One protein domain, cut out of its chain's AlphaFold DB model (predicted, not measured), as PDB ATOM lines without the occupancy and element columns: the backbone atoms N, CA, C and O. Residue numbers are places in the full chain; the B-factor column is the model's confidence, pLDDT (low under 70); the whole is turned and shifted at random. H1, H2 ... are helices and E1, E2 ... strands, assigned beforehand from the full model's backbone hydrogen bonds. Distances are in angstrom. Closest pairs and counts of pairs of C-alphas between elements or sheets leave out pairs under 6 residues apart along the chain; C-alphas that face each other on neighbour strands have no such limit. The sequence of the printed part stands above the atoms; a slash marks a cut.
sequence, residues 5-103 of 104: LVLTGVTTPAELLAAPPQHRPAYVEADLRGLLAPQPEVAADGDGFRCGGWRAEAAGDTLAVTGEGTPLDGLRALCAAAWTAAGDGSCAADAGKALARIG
ATOM      1  N   LEU A   5     107.992 131.739  92.877       96.31
ATOM      2  CA  LEU A   5     107.809 133.178  93.005       96.31
ATOM      3  C   LEU A   5     108.989 133.903  92.355       96.31
ATOM      4  O   LEU A   5     110.144 133.616  92.665       96.31
ATOM      5  N   VAL A   6     108.684 134.876  91.496       95.56
ATOM      6  CA  VAL A   6     109.671 135.813  90.949       95.56
ATOM      7  C   VAL A   6     109.477 137.213  91.526       95.56
ATOM      8  O   VAL A   6     108.349 137.698  91.620       95.56
ATOM      9  N   LEU A   7     110.575 137.880  91.880       94.19
ATOM     10  CA  LEU A   7     110.584 139.206  92.517       94.19
ATOM     11  C   LEU A   7     110.560 140.373  91.510       94.19
ATOM     12  O   LEU A   7     111.116 141.440  91.758       94.19
ATOM     13  N   THR A   8     109.905 140.187  90.365       90.44
ATOM     14  CA  THR A   8     109.639 141.250  89.374       90.44
ATOM     15  C   THR A   8     108.254 141.881  89.524       90.44
ATOM     16  O   THR A   8     107.904 142.783  88.762       90.44
ATOM     17  N   GLY A   9     107.443 141.364  90.450       84.31
ATOM     18  CA  GLY A   9     106.024 141.682  90.582       84.31
ATOM     19  C   GLY A   9     105.666 142.414  91.875       84.31
ATOM     20  O   GLY A   9     106.405 143.257  92.366       84.31
ATOM     21  N   VAL A  10     104.477 142.096  92.394       90.38
ATOM     22  CA  VAL A  10     103.843 142.793  93.526       90.38
ATOM     23  C   VAL A  10     104.408 142.352  94.876       90.38
ATOM     24  O   VAL A  10     104.578 143.185  95.757       90.38
ATOM     25  N   THR A  11     104.688 141.056  95.041       93.31
ATOM     26  CA  THR A  11     105.082 140.486  96.333       93.31
ATOM     27  C   THR A  11     106.454 140.984  96.758       93.31
ATOM     28  O   THR A  11     107.463 140.719  96.102       93.31
ATOM     29  N   THR A  12     106.493 141.653  97.901       95.31
ATOM     30  CA  THR A  12     107.732 142.083  98.536       95.31
ATOM     31  C   THR A  12     108.382 140.939  99.325       95.31
ATOM     32  O   THR A  12     107.705 140.020  99.793       95.31
ATOM     33  N   PRO A  13     109.701 140.999  99.550       96.81
ATOM     34  CA  PRO A  13     110.414 140.061 100.416       96.81
ATOM     35  C   PRO A  13     109.826 139.978 101.831       96.81
ATOM     36  O   PRO A  13     109.704 138.886 102.374       96.81
ATOM     37  N   ALA A  14     109.388 141.099 102.409       96.62
ATOM     38  CA  ALA A  14     108.733 141.103 103.718       96.62
ATOM     39  C   ALA A  14     107.385 140.356 103.699       96.62
ATOM     40  O   ALA A  14     107.121 139.544 104.584       96.62
ATOM     41  N   GLU A  15     106.557 140.570 102.671       97.06
ATOM     42  CA  GLU A  15     105.288 139.844 102.505       97.06
ATOM     43  C   GLU A  15     105.507 138.344 102.292       97.06
ATOM     44  O   GLU A  15     104.745 137.529 102.810       97.06
ATOM     45  N   LEU A  16     106.566 137.965 101.573       97.94
ATOM     46  CA  LEU A  16     106.944 136.568 101.382       97.94
ATOM     47  C   LEU A  16     107.317 135.885 102.705       97.94
ATOM     48  O   LEU A  16     106.873 134.769 102.978       97.94
ATOM     49  N   LEU A  17     108.109 136.550 103.549       98.00
ATOM     50  CA  LEU A  17     108.480 136.013 104.863       98.00
ATOM     51  C   LEU A  17     107.253 135.837 105.773       98.00
ATOM     52  O   LEU A  17     107.172 134.859 106.517       98.00
ATOM     53  N   ALA A  18     106.262 136.721 105.653       97.81
ATOM     54  CA  ALA A  18     104.997 136.644 106.381       97.81
ATOM     55  C   ALA A  18     103.952 135.700 105.742       97.81
ATOM     56  O   ALA A  18     102.840 135.577 106.263       97.81
ATOM     57  N   ALA A  19     104.267 135.024 104.630       97.44
ATOM     58  CA  ALA A  19     103.285 134.256 103.871       97.44
ATOM     59  C   ALA A  19     102.667 133.093 104.686       97.44
ATOM     60  O   ALA A  19     103.397 132.275 105.270       97.44
ATOM     61  N   PRO A  20     101.323 132.954 104.700       97.06
ATOM     62  CA  PRO A  20     100.669 131.790 105.293       97.06
ATOM     63  C   PRO A  20     100.982 130.525 104.476       97.06
ATOM     64  O   PRO A  20     101.333 130.642 103.298       97.06
ATOM     65  N   PRO A  21     100.819 129.312 105.040       96.56
ATOM     66  CA  PRO A  21     101.263 128.068 104.406       96.56
ATOM     67  C   PRO A  21     100.796 127.869 102.961       96.56
ATOM     68  O   PRO A  21     101.550 127.368 102.134       96.56
ATOM     69  N   GLN A  22      99.578 128.303 102.629       95.50
ATOM     70  CA  GLN A  22      98.989 128.142 101.296       95.50
ATOM     71  C   GLN A  22      99.654 129.029 100.228       95.50
ATOM     72  O   GLN A  22      99.458 128.794  99.039       95.50
ATOM     73  N   HIS A  23     100.421 130.042 100.641       96.12
ATOM     74  CA  HIS A  23     101.104 130.998  99.769       96.12
ATOM     75  C   HIS A  23     102.631 130.868  99.809       96.12
ATOM     76  O   HIS A  23     103.319 131.711  99.241       96.12
ATOM     77  N   ARG A  24     103.176 129.840 100.473       97.00
ATOM     78  CA  ARG A  24     104.623 129.607 100.537       97.00
ATOM     79  C   ARG A  24     105.084 128.911  99.253       97.00
ATOM     80  O   ARG A  24     104.716 127.753  99.040       97.00
ATOM     81  N   PRO A  25     105.838 129.590  98.370       96.62
ATOM     82  CA  PRO A  25     106.334 128.967  97.155       96.62
ATOM     83  C   PRO A  25     107.432 127.946  97.473       96.62
ATOM     84  O   PRO A  25     108.133 128.057  98.478       96.62
ATOM     85  N   ALA A  26     107.609 126.972  96.580       95.19
ATOM     86  CA  ALA A  26     108.710 126.013  96.677       95.19
ATOM     87  C   ALA A  26     110.046 126.644  96.239       95.19
ATOM     88  O   ALA A  26     111.106 126.282  96.746       95.19
ATOM     89  N   TYR A  27     109.983 127.610  95.319       96.06
ATOM     90  CA  TYR A  27     111.145 128.277  94.741       96.06
ATOM     91  C   TYR A  27     110.981 129.798  94.763       96.06
ATOM     92  O   TYR A  27     109.877 130.321  94.596       96.06
ATOM     93  N   VAL A  28     112.093 130.509  94.928       96.88
ATOM     94  CA  VAL A  28     112.139 131.977  94.960       96.88
ATOM     95  C   VAL A  28     113.287 132.430  94.081       96.88
ATOM     96  O   VAL A  28     114.427 132.058  94.346       96.88
ATOM     97  N   GLU A  29     113.008 133.242  93.067       96.31
ATOM     98  CA  GLU A  29     114.010 133.772  92.141       96.31
ATOM     99  C   GLU A  29     113.819 135.264  91.877       96.31
ATOM    100  O   GLU A  29     112.752 135.834  92.105       96.31
ATOM    101  N   ALA A  30     114.862 135.910  91.359       94.25
ATOM    102  CA  ALA A  30     114.751 137.302  90.933       94.25
ATOM    103  C   ALA A  30     113.779 137.426  89.751       94.25
ATOM    104  O   ALA A  30     112.938 138.316  89.737       94.25
ATOM    105  N   ASP A  31     113.871 136.510  88.783       94.44
ATOM    106  CA  ASP A  31     113.063 136.479  87.566       94.44
ATOM    107  C   ASP A  31     113.088 135.087  86.903       94.44
ATOM    108  O   ASP A  31     113.716 134.149  87.396       94.44
ATOM    109  N   LEU A  32     112.403 134.940  85.762       94.75
ATOM    110  CA  LEU A  32     112.248 133.657  85.063       94.75
ATOM    111  C   LEU A  32     113.558 133.055  84.534       94.75
ATOM    112  O   LEU A  32     113.576 131.869  84.211       94.75
ATOM    113  N   ARG A  33     114.664 133.812  84.459       94.00
ATOM    114  CA  ARG A  33     115.979 133.247  84.102       94.00
ATOM    115  C   ARG A  33     116.448 132.222  85.134       94.00
ATOM    116  O   ARG A  33     117.212 131.331  84.773       94.00
ATOM    117  N   GLY A  34     115.945 132.295  86.368       90.00
ATOM    118  CA  GLY A  34     116.193 131.301  87.414       90.00
ATOM    119  C   GLY A  34     115.681 129.895  87.078       90.00
ATOM    120  O   GLY A  34     116.187 128.923  87.618       90.00
ATOM    121  N   LEU A  35     114.773 129.741  86.104       93.12
ATOM    122  CA  LEU A  35     114.347 128.421  85.612       93.12
ATOM    123  C   LEU A  35     115.468 127.634  84.913       93.12
ATOM    124  O   LEU A  35     115.317 126.440  84.662       93.12
ATOM    125  N   LEU A  36     116.571 128.297  84.554       93.69
ATOM    126  CA  LEU A  36     117.668 127.705  83.789       93.69
ATOM    127  C   LEU A  36     118.756 127.076  84.669       93.69
ATOM    128  O   LEU A  36     119.687 126.474  84.134       93.69
ATOM    129  N   ALA A  37     118.663 127.217  85.993       91.00
ATOM    130  CA  ALA A  37     119.634 126.678  86.934       91.00
ATOM    131  C   ALA A  37     118.930 126.092  88.167       91.00
ATOM    132  O   ALA A  37     117.879 126.585  88.570       91.00
ATOM    133  N   PRO A  38     119.489 125.041  88.787       92.50
ATOM    134  CA  PRO A  38     118.950 124.537  90.040       92.50
ATOM    135  C   PRO A  38     119.113 125.582  91.152       92.50
ATOM    136  O   PRO A  38     120.195 126.147  91.326       92.50
ATOM    137  N   GLN A  39     118.049 125.795  91.932       93.75
ATOM    138  CA  GLN A  39     118.122 126.596  93.149       93.75
ATOM    139  C   GLN A  39     119.027 125.883  94.171       93.75
ATOM    140  O   GLN A  39     118.886 124.668  94.347       93.75
ATOM    141  N   PRO A  40     119.937 126.595  94.862       95.44
ATOM    142  CA  PRO A  40     120.706 125.998  95.941       95.44
ATOM    143  C   PRO A  40     119.785 125.465  97.041       95.44
ATOM    144  O   PRO A  40     118.743 126.047  97.356       95.44
ATOM    145  N   GLU A  41     120.195 124.345  97.628       96.31
ATOM    146  CA  GLU A  41     119.467 123.708  98.718       96.31
ATOM    147  C   GLU A  41     119.438 124.612  99.957       96.31
ATOM    148  O   GLU A  41     120.442 125.237 100.319       96.31
ATOM    149  N   VAL A  42     118.278 124.660 100.615       98.19
ATOM    150  CA  VAL A  42     118.130 125.245 101.948       98.19
ATOM    151  C   VAL A  42     118.162 124.102 102.954       98.19
ATOM    152  O   VAL A  42     117.267 123.260 102.961       98.19
ATOM    153  N   ALA A  43     119.192 124.063 103.791       98.00
ATOM    154  CA  ALA A  43     119.392 122.995 104.764       98.00
ATOM    155  C   ALA A  43     119.230 123.522 106.190       98.00
ATOM    156  O   ALA A  43     119.625 124.651 106.480       98.00
ATOM    157  N   ALA A  44     118.692 122.700 107.090       97.75
ATOM    158  CA  ALA A  44     118.726 122.998 108.518       97.75
ATOM    159  C   ALA A  44     120.181 123.038 109.017       97.75
ATOM    160  O   ALA A  44     121.018 122.234 108.596       97.75
ATOM    161  N   ASP A  45     120.478 123.973 109.909       97.00
ATOM    162  CA  ASP A  45     121.791 124.170 110.506       97.00
ATOM    163  C   ASP A  45     121.609 124.676 111.943       97.00
ATOM    164  O   ASP A  45     121.370 125.858 112.171       97.00
ATOM    165  N   GLY A  46     121.672 123.767 112.919       94.31
ATOM    166  CA  GLY A  46     121.361 124.061 114.321       94.31
ATOM    167  C   GLY A  46     119.906 124.497 114.522       94.31
ATOM    168  O   GLY A  46     118.981 123.769 114.175       94.31
ATOM    169  N   ASP A  47     119.728 125.674 115.110       93.19
ATOM    170  CA  ASP A  47     118.461 126.390 115.300       93.19
ATOM    171  C   ASP A  47     118.051 127.257 114.096       93.19
ATOM    172  O   ASP A  47     116.994 127.892 114.115       93.19
ATOM    173  N   GLY A  48     118.863 127.265 113.038       97.50
ATOM    174  CA  GLY A  48     118.635 128.046 111.834       97.50
ATOM    175  C   GLY A  48     118.643 127.222 110.553       97.50
ATOM    176  O   GLY A  48     118.584 125.991 110.538       97.50
ATOM    177  N   PHE A  49     118.728 127.944 109.443       98.69
ATOM    178  CA  PHE A  49     118.753 127.417 108.089       98.69
ATOM    179  C   PHE A  49     119.857 128.085 107.291       98.69
ATOM    180  O   PHE A  49     120.061 129.294 107.384       98.69
ATOM    181  N   ARG A  50     120.549 127.299 106.469       98.50
ATOM    182  CA  ARG A  50     121.619 127.761 105.586       98.50
ATOM    183  C   ARG A  50     121.231 127.621 104.124       98.50
ATOM    184  O   ARG A  50     120.662 126.610 103.721       98.50
ATOM    185  N   CYS A  51     121.597 128.618 103.332       98.56
ATOM    186  CA  CYS A  51     121.516 128.586 101.877       98.56
ATOM    187  C   CYS A  51     122.682 129.402 101.313       98.56
ATOM    188  O   CYS A  51     122.925 130.533 101.745       98.56
ATOM    189  N   GLY A  52     123.449 128.819 100.390       96.81
ATOM    190  CA  GLY A  52     124.708 129.420  99.946       96.81
ATOM    191  C   GLY A  52     125.645 129.702 101.131       96.81
ATOM    192  O   GLY A  52     125.887 128.820 101.958       96.81
ATOM    193  N   GLY A  53     126.166 130.929 101.209       97.62
ATOM    194  CA  GLY A  53     127.002 131.403 102.321       97.62
ATOM    195  C   GLY A  53     126.239 132.117 103.446       97.62
ATOM    196  O   GLY A  53     126.869 132.690 104.334       97.62
ATOM    197  N   TRP A  54     124.902 132.085 103.429       98.56
ATOM    198  CA  TRP A  54     124.056 132.695 104.456       98.56
ATOM    199  C   TRP A  54     123.497 131.662 105.430       98.56
ATOM    200  O   TRP A  54     123.130 130.555 105.031       98.56
ATOM    201  N   ARG A  55     123.354 132.069 106.696       98.56
ATOM    202  CA  ARG A  55     122.581 131.376 107.734       98.56
ATOM    203  C   ARG A  55     121.554 132.332 108.329       98.56
ATOM    204  O   ARG A  55     121.911 133.456 108.679       98.56
ATOM    205  N   ALA A  56     120.315 131.881 108.472       98.62
ATOM    206  CA  ALA A  56     119.219 132.638 109.061       98.62
ATOM    207  C   ALA A  56     118.522 131.853 110.173       98.62
ATOM    208  O   ALA A  56     118.440 130.629 110.114       98.62
ATOM    209  N   GLU A  57     117.982 132.556 111.158       98.44
ATOM    210  CA  GLU A  57     117.259 131.967 112.287       98.44
ATOM    211  C   GLU A  57     116.164 132.915 112.790       98.44
ATOM    212  O   GLU A  57     116.216 134.130 112.565       98.44
ATOM    213  N   ALA A  58     115.167 132.354 113.473       97.12
ATOM    214  CA  ALA A  58     114.168 133.129 114.197       97.12
ATOM    215  C   ALA A  58     114.640 133.345 115.641       97.12
ATOM    216  O   ALA A  58     114.609 132.432 116.464       97.12
ATOM    217  N   ALA A  59     115.075 134.567 115.945       93.00
ATOM    218  CA  ALA A  59     115.581 134.975 117.249       93.00
ATOM    219  C   ALA A  59     114.496 135.759 118.006       93.00
ATOM    220  O   ALA A  59     114.455 136.994 117.990       93.00
ATOM    221  N   GLY A  60     113.586 135.022 118.652       90.75
ATOM    222  CA  GLY A  60     112.427 135.596 119.341       90.75
ATOM    223  C   GLY A  60     111.500 136.319 118.363       90.75
ATOM    224  O   GLY A  60     110.999 135.711 117.422       90.75
ATOM    225  N   ASP A  61     111.317 137.624 118.563       94.69
ATOM    226  CA  ASP A  61     110.442 138.467 117.737       94.69
ATOM    227  C   ASP A  61     111.153 139.067 116.510       94.69
ATOM    228  O   ASP A  61     110.635 139.980 115.869       94.69
ATOM    229  N   THR A  62     112.360 138.598 116.177       97.00
ATOM    230  CA  THR A  62     113.146 139.102 115.040       97.00
ATOM    231  C   THR A  62     113.718 137.965 114.208       97.00
ATOM    232  O   THR A  62     114.013 136.889 114.726       97.00
ATOM    233  N   LEU A  63     113.916 138.205 112.913       98.06
ATOM    234  CA  LEU A  63     114.746 137.341 112.082       98.06
ATOM    235  C   LEU A  63     116.181 137.862 112.079       98.06
ATOM    236  O   LEU A  63     116.424 139.057 111.887       98.06
ATOM    237  N   ALA A  64     117.132 136.954 112.263       98.06
ATOM    238  CA  ALA A  64     118.553 137.245 112.186       98.06
ATOM    239  C   ALA A  64     119.173 136.525 110.987       98.06
ATOM    240  O   ALA A  64     118.735 135.445 110.590       98.06
ATOM    241  N   VAL A  65     120.203 137.136 110.404       98.19
ATOM    242  CA  VAL A  65     120.962 136.555 109.296       98.19
ATOM    243  C   VAL A  65     122.443 136.882 109.446       98.19
ATOM    244  O   VAL A  65     122.822 137.996 109.816       98.19
ATOM    245  N   THR A  66     123.288 135.901 109.160       98.19
ATOM    246  CA  THR A  66     124.748 136.000 109.216       98.19
ATOM    247  C   THR A  66     125.373 135.358 107.984       98.19
ATOM    248  O   THR A  66     124.739 134.554 107.301       98.19
ATOM    249  N   GLY A  67     126.619 135.729 107.694       97.75
ATOM    250  CA  GLY A  67     127.341 135.271 106.509       97.75
ATOM    251  C   GLY A  67     127.335 136.286 105.368       97.75
ATOM    252  O   GLY A  67     127.207 137.498 105.583       97.75
ATOM    253  N   GLU A  68     127.553 135.775 104.163       97.44
ATOM    254  CA  GLU A  68     127.676 136.549 102.930       97.44
ATOM    255  C   GLU A  68     127.394 135.671 101.707       97.44
ATOM    256  O   GLU A  68     127.456 134.445 101.772       97.44
ATOM    257  N   GLY A  69     127.082 136.289 100.573       96.50
ATOM    258  CA  GLY A  69     126.761 135.568  99.346       96.50
ATOM    259  C   GLY A  69     125.713 136.302  98.531       96.50
ATOM    260  O   GLY A  69     125.551 137.518  98.653       96.50
ATOM    261  N   THR A  70     124.979 135.565  97.701       96.25
ATOM    262  CA  THR A  70     123.928 136.177  96.887       96.25
ATOM    263  C   THR A  70     122.761 136.624  97.781       96.25
ATOM    264  O   THR A  70     122.392 135.891  98.704       96.25
ATOM    265  N   PRO A  71     122.154 137.801  97.546       97.38
ATOM    266  CA  PRO A  71     120.997 138.254  98.325       97.38
ATOM    267  C   PRO A  71     119.833 137.250  98.329       97.38
ATOM    268  O   PRO A  71     119.184 137.040  99.350       97.38
ATOM    269  N   LEU A  72     119.605 136.577  97.197       97.31
ATOM    270  CA  LEU A  72     118.556 135.566  97.043       97.31
ATOM    271  C   LEU A  72     118.753 134.353  97.954       97.31
ATOM    272  O   LEU A  72     117.779 133.856  98.512       97.31
ATOM    273  N   ASP A  73     119.989 133.894  98.141       98.19
ATOM    274  CA  ASP A  73     120.271 132.790  99.064       98.19
ATOM    275  C   ASP A  73     119.964 133.194 100.509       98.19
ATOM    276  O   ASP A  73     119.357 132.429 101.258       98.19
ATOM    277  N   GLY A  74     120.281 134.440 100.876       98.38
ATOM    278  CA  GLY A  74     119.902 135.009 102.168       98.38
ATOM    279  C   GLY A  74     118.385 135.048 102.364       98.38
ATOM    280  O   GLY A  74     117.885 134.647 103.415       98.38
ATOM    281  N   LEU A  75     117.634 135.447 101.332       98.50
ATOM    282  CA  LEU A  75     116.171 135.452 101.371       98.50
ATOM    283  C   LEU A  75     115.588 134.038 101.509       98.50
ATOM    284  O   LEU A  75     114.645 133.840 102.272       98.50
ATOM    285  N   ARG A  76     116.151 133.044 100.814       98.62
ATOM    286  CA  ARG A  76     115.721 131.636 100.908       98.62
ATOM    287  C   ARG A  76     115.957 131.061 102.302       98.62
ATOM    288  O   ARG A  76     115.072 130.397 102.840       98.62
ATOM    289  N   ALA A  77     117.108 131.357 102.905       98.69
ATOM    290  CA  ALA A  77     117.391 130.984 104.289       98.69
ATOM    291  C   ALA A  77     116.392 131.638 105.262       98.69
ATOM    292  O   ALA A  77     115.845 130.960 106.132       98.69
ATOM    293  N   LEU A  78     116.093 132.930 105.078       98.62
ATOM    294  CA  LEU A  78     115.104 133.643 105.891       98.62
ATOM    295  C   LEU A  78     113.692 133.070 105.739       98.62
ATOM    296  O   LEU A  78     112.987 132.966 106.737       98.62
ATOM    297  N   CYS A  79     113.286 132.663 104.530       98.56
ATOM    298  CA  CYS A  79     111.989 132.016 104.310       98.56
ATOM    299  C   CYS A  79     111.871 130.741 105.147       98.56
ATOM    300  O   CYS A  79     110.888 130.571 105.862       98.56
ATOM    301  N   ALA A  80     112.891 129.879 105.115       98.31
ATOM    302  CA  ALA A  80     112.883 128.658 105.912       98.31
ATOM    303  C   ALA A  80     112.793 128.960 107.418       98.31
ATOM    304  O   ALA A  80     111.917 128.422 108.091       98.31
ATOM    305  N   ALA A  81     113.604 129.893 107.928       98.31
ATOM    306  CA  ALA A  81     113.556 130.293 109.334       98.31
ATOM    307  C   ALA A  81     112.179 130.849 109.745       98.31
ATOM    308  O   ALA A  81     111.590 130.397 110.730       98.31
ATOM    309  N   ALA A  82     111.640 131.792 108.969       98.19
ATOM    310  CA  ALA A  82     110.364 132.446 109.245       98.19
ATOM    311  C   ALA A  82     109.193 131.459 109.222       98.19
ATOM    312  O   ALA A  82     108.351 131.456 110.122       98.19
ATOM    313  N   TRP A  83     109.138 130.604 108.202       98.06
ATOM    314  CA  TRP A  83     108.034 129.671 108.005       98.06
ATOM    315  C   TRP A  83     108.078 128.505 108.988       98.06
ATOM    316  O   TRP A  83     107.021 128.071 109.446       98.06
ATOM    317  N   THR A  84     109.270 128.028 109.355       97.50
ATOM    318  CA  THR A  84     109.419 127.027 110.417       97.50
ATOM    319  C   THR A  84     108.974 127.586 111.763       97.50
ATOM    320  O   THR A  84     108.213 126.918 112.459       97.50
ATOM    321  N   ALA A  85     109.369 128.814 112.109       96.56
ATOM    322  CA  ALA A  85     108.927 129.454 113.348       96.56
ATOM    323  C   ALA A  85     107.407 129.698 113.380       96.56
ATOM    324  O   ALA A  85     106.774 129.547 114.422       96.56
ATOM    325  N   ALA A  86     106.808 130.040 112.235       96.44
ATOM    326  CA  ALA A  86     105.375 130.305 112.124       96.44
ATOM    327  C   ALA A  86     104.493 129.043 112.120       96.44
ATOM    328  O   ALA A  86     103.284 129.150 112.341       96.44
ATOM    329  N   GLY A  87     105.048 127.862 111.823       95.88
ATOM    330  CA  GLY A  87     104.280 126.625 111.669       95.88
ATOM    331  C   GLY A  87     103.160 126.778 110.633       95.88
ATOM    332  O   GLY A  87     103.415 127.164 109.487       95.88
ATOM    333  N   ASP A  88     101.916 126.542 111.052       95.38
ATOM    334  CA  ASP A  88     100.714 126.659 110.211       95.38
ATOM    335  C   ASP A  88     100.182 128.105 110.073       95.38
ATOM    336  O   ASP A  88      99.153 128.340 109.434       95.38
ATOM    337  N   GLY A  89     100.865 129.088 110.672       96.19
ATOM    338  CA  GLY A  89     100.475 130.499 110.691       96.19
ATOM    339  C   GLY A  89     101.277 131.411 109.755       96.19
ATOM    340  O   GLY A  89     101.946 130.973 108.820       96.19
ATOM    341  N   SER A  90     101.215 132.716 110.015       95.44
ATOM    342  CA  SER A  90     102.092 133.722 109.399       95.44
ATOM    343  C   SER A  90     103.190 134.119 110.382       95.44
ATOM    344  O   SER A  90     102.974 134.115 111.594       95.44
ATOM    345  N   CYS A  91     104.379 134.433 109.870       94.12
ATOM    346  CA  CYS A  91     105.469 134.919 110.708       94.12
ATOM    347  C   CYS A  91     105.226 136.392 111.066       94.12
ATOM    348  O   CYS A  91     105.005 137.208 110.174       94.12
ATOM    349  N   ALA A  92     105.283 136.723 112.358       93.38
ATOM    350  CA  ALA A  92     105.170 138.097 112.857       93.38
ATOM    351  C   ALA A  92     106.523 138.705 113.272       93.38
ATOM    352  O   ALA A  92     106.555 139.832 113.760       93.38
ATOM    353  N   ALA A  93     107.625 137.965 113.107       94.69
ATOM    354  CA  ALA A  93     108.950 138.444 113.472       94.69
ATOM    355  C   ALA A  93     109.389 139.611 112.572       94.69
ATOM    356  O   ALA A  93     109.173 139.597 111.358       94.69
ATOM    357  N   ASP A  94     110.052 140.606 113.161       96.19
ATOM    358  CA  ASP A  94     110.629 141.724 112.419       96.19
ATOM    359  C   ASP A  94     111.806 141.241 111.556       96.19
ATOM    360  O   ASP A  94     112.822 140.749 112.056       96.19
ATOM    361  N   ALA A  95     111.661 141.400 110.240       96.62
ATOM    362  CA  ALA A  95     112.650 141.020 109.238       96.62
ATOM    363  C   ALA A  95     113.472 142.203 108.702       96.62
ATOM    364  O   ALA A  95     114.397 141.989 107.918       96.62
ATOM    365  N   GLY A  96     113.165 143.447 109.088       97.12
ATOM    366  CA  GLY A  96     113.708 144.644 108.437       97.12
ATOM    367  C   GLY A  96     115.235 144.713 108.476       97.12
ATOM    368  O   GLY A  96     115.880 144.987 107.463       97.12
ATOM    369  N   LYS A  97     115.841 144.386 109.625       96.75
ATOM    370  CA  LYS A  97     117.308 144.342 109.767       96.75
ATOM    371  C   LYS A  97     117.943 143.212 108.954       96.75
ATOM    372  O   LYS A  97     119.030 143.400 108.413       96.75
ATOM    373  N   ALA A  98     117.286 142.056 108.875       97.69
ATOM    374  CA  ALA A  98     117.797 140.913 108.130       97.69
ATOM    375  C   ALA A  98     117.750 141.153 106.618       97.69
ATOM    376  O   ALA A  98     118.748 140.915 105.941       97.69
ATOM    377  N   LEU A  99     116.641 141.695 106.104       97.88
ATOM    378  CA  LEU A  99     116.497 142.064 104.692       97.88
ATOM    379  C   LEU A  99     117.551 143.105 104.284       97.88
ATOM    380  O   LEU A  99     118.335 142.867 103.363       97.88
ATOM    381  N   ALA A 100     117.705 144.166 105.084       97.75
ATOM    382  CA  ALA A 100     118.740 145.169 104.850       97.75
ATOM    383  C   ALA A 100     120.160 144.566 104.852       97.75
ATOM    384  O   ALA A 100     121.023 144.999 104.088       97.75
ATOM    385  N   ARG A 101     120.423 143.545 105.683       97.88
ATOM    386  CA  ARG A 101     121.742 142.897 105.780       97.88
ATOM    387  C   ARG A 101     122.102 142.066 104.548       97.88
ATOM    388  O   ARG A 101     123.291 141.992 104.222       97.88
ATOM    389  N   ILE A 102     121.119 141.453 103.890       97.31
ATOM    390  CA  ILE A 102     121.322 140.676 102.655       97.31
ATOM    391  C   ILE A 102     121.276 141.549 101.395       97.31
ATOM    392  O   ILE A 102     121.583 141.052 100.316       97.31
ATOM    393  N   GLY A 103     120.958 142.843 101.525       94.62
ATOM    394  CA  GLY A 103     120.935 143.804 100.419       94.62
ATOM    395  C   GLY A 103     119.598 143.873  99.680       94.62
ATOM    396  O   GLY A 103     119.591 144.135  98.478       94.62
TER     397      GLY A 103
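What this domain is: This is residues 5 to 103 of the 104 residues of the protein "HAD-superfamily hydrolase" of Streptomyces auratus AGR0001 (UniProt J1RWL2). A twisted wall of four strands, E2 to E5, has the long helix H3 over one face, in the middle of the domain, and the shorter H4 on the same face over the E5 edge; no named helix covers the other face. The opening stretch packs with H1 and E1 on H3, and the tightly linked H2 lies at one far end. The printed part has 99 residues, in the order H1 E1 H2 E2 E3 E4 E5 H3 H4, and the class is mixed, helices and strands. The sheet runs E2 - E3 - E4 - E5, antiparallel throughout; the whole is compact, with a radius of gyration of the C-alphas of 12.3 A and spans of 36 by 28 by 22 A.

How they stand to each other: Start at residues 5 to 6, which pair in parallel with residues 28 to 29 of E1, residues 27 to 29; E1 pairs with no named strand. H1, residues 13 to 17, touches H3, residues 71 to 86, closest at the C-alphas of Leu 17 and Cys 79, 5.3 A apart. H2, residues 32 to 36, touches no helix. Then look for the meander, each strand the antiparallel neighbour of the one before: E2, residues 43 to 45, E3, residues 48 to 51, E4, residues 54 to 59, and E5, residues 62 to 67. Within hydrogen-bond range are N 43 and O 50 at 2.9 A, N 49 and O 56 at 2.8 A, and N 55 and O 66 at 2.9 A. H3 is on the sheet, over E3 and E4, at a height of 6.6 A; its closest C-alphas to E4 are Ala 81 and Glu 57, 5.0 A. H4, residues 96 to 102, is on the same face of the sheet as H3, at a height of 6.5 A, and the whole forms two layers, the sheet E2 E3 E4 E5 as one and the helices H3 and H4 on one face of it as the other. H3, with residues 71 to 75 alone, touches H4, closest at the C-alphas of Pro 71 and Ile 102, 5.0 A, in a helical hairpin at a steep tilt of 38 degrees, opposite ways. Every O i to N i+4 pair is within hydrogen-bond range in H1, H3 and H4; H2 has 0 of 1, but 2 of 2 O i to N i+3 pairs.

Where its parts are: Find C-alpha 13 at (110.414, 140.061, 100.416), where H1 begins. E4 spans 15.5 A and E5 17.0 A. From C-alpha 71 at (120.997, 138.254, 98.325), H3 runs 22.3 A; H4 runs 10.4 A to C-alpha 102 at (121.322, 140.676, 102.655).

The domain as a whole: The C-alphas farthest apart are those of Leu 36 and Gly 60, 36.8 A. The printed part has no cut, no link is long, and no printed residue is under 70 in pLDDT.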